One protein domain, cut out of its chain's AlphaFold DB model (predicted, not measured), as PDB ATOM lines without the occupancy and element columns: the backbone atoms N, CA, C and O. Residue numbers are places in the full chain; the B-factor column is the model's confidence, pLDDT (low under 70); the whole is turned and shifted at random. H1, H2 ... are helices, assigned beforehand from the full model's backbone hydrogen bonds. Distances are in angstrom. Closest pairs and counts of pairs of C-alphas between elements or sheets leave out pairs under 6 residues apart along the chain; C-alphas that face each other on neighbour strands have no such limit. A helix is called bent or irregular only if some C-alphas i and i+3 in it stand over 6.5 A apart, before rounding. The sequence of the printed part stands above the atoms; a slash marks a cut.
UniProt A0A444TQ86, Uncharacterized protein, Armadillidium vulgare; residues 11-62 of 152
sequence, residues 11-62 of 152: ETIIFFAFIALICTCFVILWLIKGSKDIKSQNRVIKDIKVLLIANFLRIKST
ATOM      1  N   GLU A  11     114.466 186.814 118.352       80.50
ATOM      2  CA  GLU A  11     115.780 186.171 118.348       80.50
ATOM      3  C   GLU A  11     116.904 187.171 118.072       80.50
ATOM      4  O   GLU A  11     117.899 187.194 118.795       80.50
ATOM      5  N   THR A  12     116.728 188.077 117.104       86.00
ATOM      6  CA  THR A  12     117.744 189.104 116.810       86.00
ATOM      7  C   THR A  12     118.007 190.024 118.002       86.00
ATOM      8  O   THR A  12     119.163 190.293 118.326       86.00
ATOM      9  N   ILE A  13     116.960 190.452 118.716       88.06
ATOM     10  CA  ILE A  13     117.087 191.288 119.917       88.06
ATOM     11  C   ILE A  13     117.867 190.551 121.011       88.06
ATOM     12  O   ILE A  13     118.737 191.143 121.655       88.06
ATOM     13  N   ILE A  14     117.602 189.256 121.190       87.56
ATOM     14  CA  ILE A  14     118.318 188.416 122.152       87.56
ATOM     15  C   ILE A  14     119.804 188.319 121.774       87.56
ATOM     16  O   ILE A  14     120.662 188.539 122.630       87.56
ATOM     17  N   PHE A  15     120.136 188.097 120.498       88.62
ATOM     18  CA  PHE A  15     121.528 188.079 120.031       88.62
ATOM     19  C   PHE A  15     122.252 189.411 120.267       88.62
ATOM     20  O   PHE A  15     123.371 189.414 120.785       88.62
ATOM     21  N   PHE A  16     121.623 190.549 119.962       90.19
ATOM     22  CA  PHE A  16     122.218 191.864 120.229       90.19
ATOM     23  C   PHE A  16     122.406 192.128 121.726       90.19
ATOM     24  O   PHE A  16     123.426 192.695 122.116       90.19
ATOM     25  N   ALA A  17     121.478 191.674 122.573       90.50
ATOM     26  CA  ALA A  17     121.612 191.778 124.023       90.50
ATOM     27  C   ALA A  17     122.789 190.939 124.554       90.50
ATOM     28  O   ALA A  17     123.561 191.428 125.381       90.50
ATOM     29  N   PHE A  18     122.984 189.718 124.044       94.25
ATOM     30  CA  PHE A  18     124.138 188.883 124.396       94.25
ATOM     31  C   PHE A  18     125.460 189.487 123.924       94.25
ATOM     32  O   PHE A  18     126.420 189.530 124.692       94.25
ATOM     33  N   ILE A  19     125.514 190.002 122.693       94.75
ATOM     34  CA  ILE A  19     126.706 190.677 122.164       94.75
ATOM     35  C   ILE A  19     127.028 191.915 123.007       94.75
ATOM     36  O   ILE A  19     128.175 192.093 123.412       94.75
ATOM     37  N   ALA A  20     126.028 192.733 123.342       92.44
ATOM     38  CA  ALA A  20     126.211 193.898 124.200       92.44
ATOM     39  C   ALA A  20     126.723 193.501 125.595       92.44
ATOM     40  O   ALA A  20     127.678 194.101 126.091       92.44
ATOM     41  N   LEU A  21     126.161 192.450 126.200       95.56
ATOM     42  CA  LEU A  21     126.622 191.919 127.483       95.56
ATOM     43  C   LEU A  21     128.090 191.481 127.403       95.56
ATOM     44  O   LEU A  21     128.903 191.902 128.223       95.56
ATOM     45  N   ILE A  22     128.456 190.709 126.377       94.75
ATOM     46  CA  ILE A  22     129.833 190.251 126.161       94.75
ATOM     47  C   ILE A  22     130.772 191.449 125.969       94.75
ATOM     48  O   ILE A  22     131.813 191.514 126.624       94.75
ATOM     49  N   CYS A  23     130.399 192.435 125.150       93.50
ATOM     50  CA  CYS A  23     131.185 193.652 124.943       93.50
ATOM     51  C   CYS A  23     131.410 194.418 126.252       93.50
ATOM     52  O   CYS A  23     132.544 194.796 126.550       93.50
ATOM     53  N   THR A  24     130.370 194.604 127.069       93.69
ATOM     54  CA  THR A  24     130.525 195.262 128.375       93.69
ATOM     55  C   THR A  24     131.418 194.462 129.323       93.69
ATOM     56  O   THR A  24     132.288 195.047 129.968       93.69
ATOM     57  N   CYS A  25     131.305 193.130 129.344       92.25
ATOM     58  CA  CYS A  25     132.190 192.257 130.117       92.25
ATOM     59  C   CYS A  25     133.657 192.399 129.688       92.25
ATOM     60  O   CYS A  25     134.529 192.532 130.543       92.25
ATOM     61  N   PHE A  26     133.946 192.441 128.383       93.06
ATOM     62  CA  PHE A  26     135.307 192.650 127.879       93.06
ATOM     63  C   PHE A  26     135.870 194.020 128.267       93.06
ATOM     64  O   PHE A  26     137.025 194.096 128.685       93.06
ATOM     65  N   VAL A  27     135.070 195.087 128.191       93.25
ATOM     66  CA  VAL A  27     135.489 196.434 128.618       93.25
ATOM     67  C   VAL A  27     135.801 196.461 130.116       93.25
ATOM     68  O   VAL A  27     136.829 197.005 130.517       93.25
ATOM     69  N   ILE A  28     134.970 195.822 130.943       88.19
ATOM     70  CA  ILE A  28     135.191 195.713 132.393       88.19
ATOM     71  C   ILE A  28     136.467 194.912 132.687       88.19
ATOM     72  O   ILE A  28     137.306 195.350 133.472       88.19
ATOM     73  N   LEU A  29     136.663 193.766 132.028       87.75
ATOM     74  CA  LEU A  29     137.866 192.946 132.198       87.75
ATOM     75  C   LEU A  29     139.131 193.669 131.725       87.75
ATOM     76  O   LEU A  29     140.177 193.552 132.364       87.75
ATOM     77  N   TRP A  30     139.048 194.442 130.642       88.56
ATOM     78  CA  TRP A  30     140.153 195.261 130.148       88.56
ATOM     79  C   TRP A  30     140.502 196.390 131.125       88.56
ATOM     80  O   TRP A  30     141.679 196.604 131.419       88.56
ATOM     81  N   LEU A  31     139.494 197.034 131.721       83.31
ATOM     82  CA  LEU A  31     139.674 198.049 132.760       83.31
ATOM     83  C   LEU A  31     140.374 197.472 134.004       83.31
ATOM     84  O   LEU A  31     141.274 198.099 134.567       83.31
ATOM     85  N   ILE A  32     140.014 196.243 134.393       80.38
ATOM     86  CA  ILE A  32     140.640 195.533 135.515       80.38
ATOM     87  C   ILE A  32     142.073 195.117 135.157       80.38
ATOM     88  O   ILE A  32     142.981 195.291 135.961       80.38
ATOM     89  N   LYS A  33     142.327 194.591 133.955       78.56
ATOM     90  CA  LYS A  33     143.647 194.045 133.593       78.56
ATOM     91  C   LYS A  33     144.675 195.119 133.208       78.56
ATOM     92  O   LYS A  33     145.874 194.875 133.329       78.56
ATOM     93  N   GLY A  34     144.230 196.306 132.789       69.88
ATOM     94  CA  GLY A  34     145.097 197.436 132.433       69.88
ATOM     95  C   GLY A  34     145.808 198.094 133.622       69.88
ATOM     96  O   GLY A  34     146.876 198.681 133.455       69.88
ATOM     97  N   SER A  35     145.277 197.951 134.839       58.00
ATOM     98  CA  SER A  35     145.875 198.524 136.050       58.00
ATOM     99  C   SER A  35     146.746 197.493 136.772       58.00
ATOM    100  O   SER A  35     146.276 196.779 137.656       58.00
ATOM    101  N   LYS A  36     148.038 197.438 136.410       61.38
ATOM    102  CA  LYS A  36     149.076 196.616 137.079       61.38
ATOM    103  C   LYS A  36     149.462 197.117 138.480       61.38
ATOM    104  O   LYS A  36     150.275 196.492 139.153       61.38
ATOM    105  N   ASP A  37     148.892 198.234 138.919       66.62
ATOM    106  CA  ASP A  37     149.132 198.804 140.241       66.62
ATOM    107  C   ASP A  37     147.985 198.439 141.200       66.62
ATOM    108  O   ASP A  37     146.850 198.904 141.063       66.62
ATOM    109  N   ILE A  38     148.299 197.616 142.205       65.62
ATOM    110  CA  ILE A  38     147.387 197.167 143.273       65.62
ATOM    111  C   ILE A  38     146.774 198.356 144.036       65.62
ATOM    112  O   ILE A  38     145.628 198.285 144.490       65.62
ATOM    113  N   LYS A  39     147.483 199.489 144.143       66.06
ATOM    114  CA  LYS A  39     146.940 200.700 144.779       66.06
ATOM    115  C   LYS A  39     145.891 201.386 143.901       66.06
ATOM    116  O   LYS A  39     144.966 201.999 144.434       66.06
ATOM    117  N   SER A  40     146.005 201.264 142.577       67.06
ATOM    118  CA  SER A  40     145.015 201.769 141.615       67.06
ATOM    119  C   SER A  40     143.716 200.959 141.676       67.06
ATOM    120  O   SER A  40     142.637 201.538 141.791       67.06
ATOM    121  N   GLN A  41     143.813 199.626 141.748       66.69
ATOM    122  CA  GLN A  41     142.657 198.727 141.899       66.69
ATOM    123  C   GLN A  41     141.811 199.066 143.130       66.69
ATOM    124  O   GLN A  41     140.592 199.184 143.044       66.69
ATOM    125  N   ASN A  42     142.454 199.314 144.272       77.50
ATOM    126  CA  ASN A  42     141.746 199.666 145.502       77.50
ATOM    127  C   ASN A  42     141.035 201.027 145.439       77.50
ATOM    128  O   ASN A  42     140.081 201.229 146.189       77.50
ATOM    129  N   ARG A  43     141.467 201.957 144.576       79.25
ATOM    130  CA  ARG A  43     140.739 203.212 144.322       79.25
ATOM    131  C   ARG A  43     139.529 202.971 143.427       79.25
ATOM    132  O   ARG A  43     138.419 203.284 143.836       79.25
ATOM    133  N   VAL A  44     139.721 202.283 142.303       79.94
ATOM    134  CA  VAL A  44     138.635 201.960 141.363       79.94
ATOM    135  C   VAL A  44     137.531 201.137 142.041       79.94
ATOM    136  O   VAL A  44     136.350 201.430 141.883       79.94
ATOM    137  N   ILE A  45     137.888 200.155 142.876       82.31
ATOM    138  CA  ILE A  45     136.917 199.351 143.636       82.31
ATOM    139  C   ILE A  45     136.148 200.207 144.654       82.31
ATOM    140  O   ILE A  45     134.958 199.977 144.868       82.31
ATOM    141  N   LYS A  46     136.793 201.193 145.292       83.25
ATOM    142  CA  LYS A  46     136.108 202.123 146.207       83.25
ATOM    143  C   LYS A  46     135.121 203.004 145.448       83.25
ATOM    144  O   LYS A  46     133.979 203.112 145.883       83.25
ATOM    145  N   ASP A  47     135.522 203.540 144.302       83.19
ATOM    146  CA  ASP A  47     134.674 204.414 143.487       83.19
ATOM    147  C   ASP A  47     133.455 203.659 142.933       83.19
ATOM    148  O   ASP A  47     132.330 204.155 143.003       83.19
ATOM    149  N   ILE A  48     133.638 202.407 142.494       88.38
ATOM    150  CA  ILE A  48     132.535 201.528 142.073       88.38
ATOM    151  C   ILE A  48     131.575 201.253 143.237       88.38
ATOM    152  O   ILE A  48     130.359 201.320 143.059       88.38
ATOM    153  N   LYS A  49     132.085 200.977 144.445       89.00
ATOM    154  CA  LYS A  49     131.234 200.771 145.630       89.00
ATOM    155  C   LYS A  49     130.432 202.025 145.980       89.00
ATOM    156  O   LYS A  49     129.245 201.910 146.267       89.00
ATOM    157  N   VAL A  50     131.048 203.207 145.922       91.44
ATOM    158  CA  VAL A  50     130.367 204.491 146.161       91.44
ATOM    159  C   VAL A  50     129.269 204.720 145.124       91.44
ATOM    160  O   VAL A  50     128.153 205.077 145.494       91.44
ATOM    161  N   LEU A  51     129.545 204.445 143.848       88.38
ATOM    162  CA  LEU A  51     128.562 204.580 142.776       88.38
ATOM    163  C   LEU A  51     127.383 203.612 142.947       88.38
ATOM    164  O   LEU A  51     126.233 204.014 142.776       88.38
ATOM    165  N   LEU A  52     127.643 202.358 143.326       88.75
ATOM    166  CA  LEU A  52     126.595 201.368 143.589       88.75
ATOM    167  C   LEU A  52     125.727 201.755 144.788       88.75
ATOM    168  O   LEU A  52     124.505 201.672 144.702       88.75
ATOM    169  N   ILE A  53     126.338 202.225 145.878       91.50
ATOM    170  CA  ILE A  53     125.609 202.707 147.058       91.50
ATOM    171  C   ILE A  53     124.773 203.941 146.698       91.50
ATOM    172  O   ILE A  53     123.595 204.000 147.046       91.50
ATOM    173  N   ALA A  54     125.332 204.894 145.949       86.31
ATOM    174  CA  ALA A  54     124.613 206.080 145.496       86.31
ATOM    175  C   ALA A  54     123.433 205.723 144.577       86.31
ATOM    176  O   ALA A  54     122.344 206.273 144.733       86.31
ATOM    177  N   ASN A  55     123.612 204.769 143.657       83.94
ATOM    178  CA  ASN A  55     122.538 204.313 142.778       83.94
ATOM    179  C   ASN A  55     121.461 203.531 143.552       83.94
ATOM    180  O   ASN A  55     120.271 203.714 143.316       83.94
ATOM    181  N   PHE A  56     121.853 202.723 144.541       86.31
ATOM    182  CA  PHE A  56     120.925 202.009 145.419       86.31
ATOM    183  C   PHE A  56     120.096 202.963 146.294       86.31
ATOM    184  O   PHE A  56     118.882 202.797 146.422       86.31
ATOM    185  N   LEU A  57     120.724 204.005 146.847       82.69
ATOM    186  CA  LEU A  57     120.033 205.070 147.578       82.69
ATOM    187  C   LEU A  57     119.100 205.871 146.660       82.69
ATOM    188  O   LEU A  57     117.988 206.212 147.062       82.69
ATOM    189  N   ARG A  58     119.503 206.107 145.405       76.12
ATOM    190  CA  ARG A  58     118.664 206.768 144.398       76.12
ATOM    191  C   ARG A  58     117.408 205.962 144.071       76.12
ATOM    192  O   ARG A  58     116.329 206.540 144.028       76.12
ATOM    193  N   ILE A  59     117.535 204.645 143.904       70.81
ATOM    194  CA  ILE A  59     116.409 203.741 143.608       70.81
ATOM    195  C   ILE A  59     115.457 203.629 144.809       70.81
ATOM    196  O   ILE A  59     114.242 203.606 144.630       70.81
ATOM    197  N   LYS A  60     115.973 203.626 146.048       63.28
ATOM    198  CA  LYS A  60     115.120 203.660 147.251       63.28
ATOM    199  C   LYS A  60     114.419 205.006 147.471       63.28
ATOM    200  O   LYS A  60     113.378 205.033 148.116       63.28
ATOM    201  N   SER A  61     114.956 206.103 146.935       57.88
ATOM    202  CA  SER A  61     114.368 207.442 147.063       57.88
ATOM    203  C   SER A  61     113.282 207.750 146.022       57.88
ATOM    204  O   SER A  61     112.598 208.760 146.158       57.88
ATOM    205  N   THR A  62     113.078 206.911 145.000       52.94
ATOM    206  CA  THR A  62     111.995 207.080 144.010       52.94
ATOM    207  C   THR A  62     110.698 206.396 144.449       52.94
ATOM    208  O   THR A  62     110.047 205.703 143.672       52.94
TER     209      THR A  62
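AT A GLANCE: This is residues 11 to 62 of the 152 residues of an uncharacterized protein of Armadillidium vulgare (UniProt A0A444TQ86). Two long helices, H1 and H2, meet near their ends as an open V, with the tight link of residues 35 to 37 at its tip. Most of each arm stands free, residues 11 to 30 in H1 and residues 46 to 61 in H2, and the two arms lie in one flat layer. The printed part has 52 residues with two named helices, H1 then H2 along the chain, and no named strand; the class is all helix. The whole is only just extended, close to loose, with a radius of gyration of the C-alphas of 15.2 A, and the C-alphas span 43 by 37 by 6 A.

IN THESE COORDINATES: H1 takes residues 11 to 34 and is 34.4 A long from first to last C-alpha. It begins at C-alpha 11 at (115.780, 186.171, 118.348) and ends at C-alpha 34 at (145.097, 197.436, 132.433). Residues 35 to 37 follow. H2 takes residues 38 to 61, is 34.8 A long, and ends at C-alpha 61 at (114.368, 207.442, 147.063). Neither helix is bent.

HOW THE PARTS SIT: H1 and H2 are close but not clearly touching, with 1 pair of C-alphas within 8 A. That closest pair is the C-alphas of Ile 32 and Gln 41, 7.4 A apart. Their lines stand at a steep tilt of 43 degrees, and they run opposite ways. Their centres are 20.7 A apart. In H1 every O i to N i+4 pair is within hydrogen-bond range; in H2 19 of 20 are.

THE WHOLE: The C-alphas of Glu 11 and Lys 39 are the two farthest apart, at 43.4 A. The first and last printed C-alphas, Glu 11 and Thr 62, are 33.3 A apart. The printed part has no cut, and the link from H1 to H2 is tight. The mean pLDDT of the printed part is 81.9, with values under 70 at residues 34 to 41 and 60 to 62.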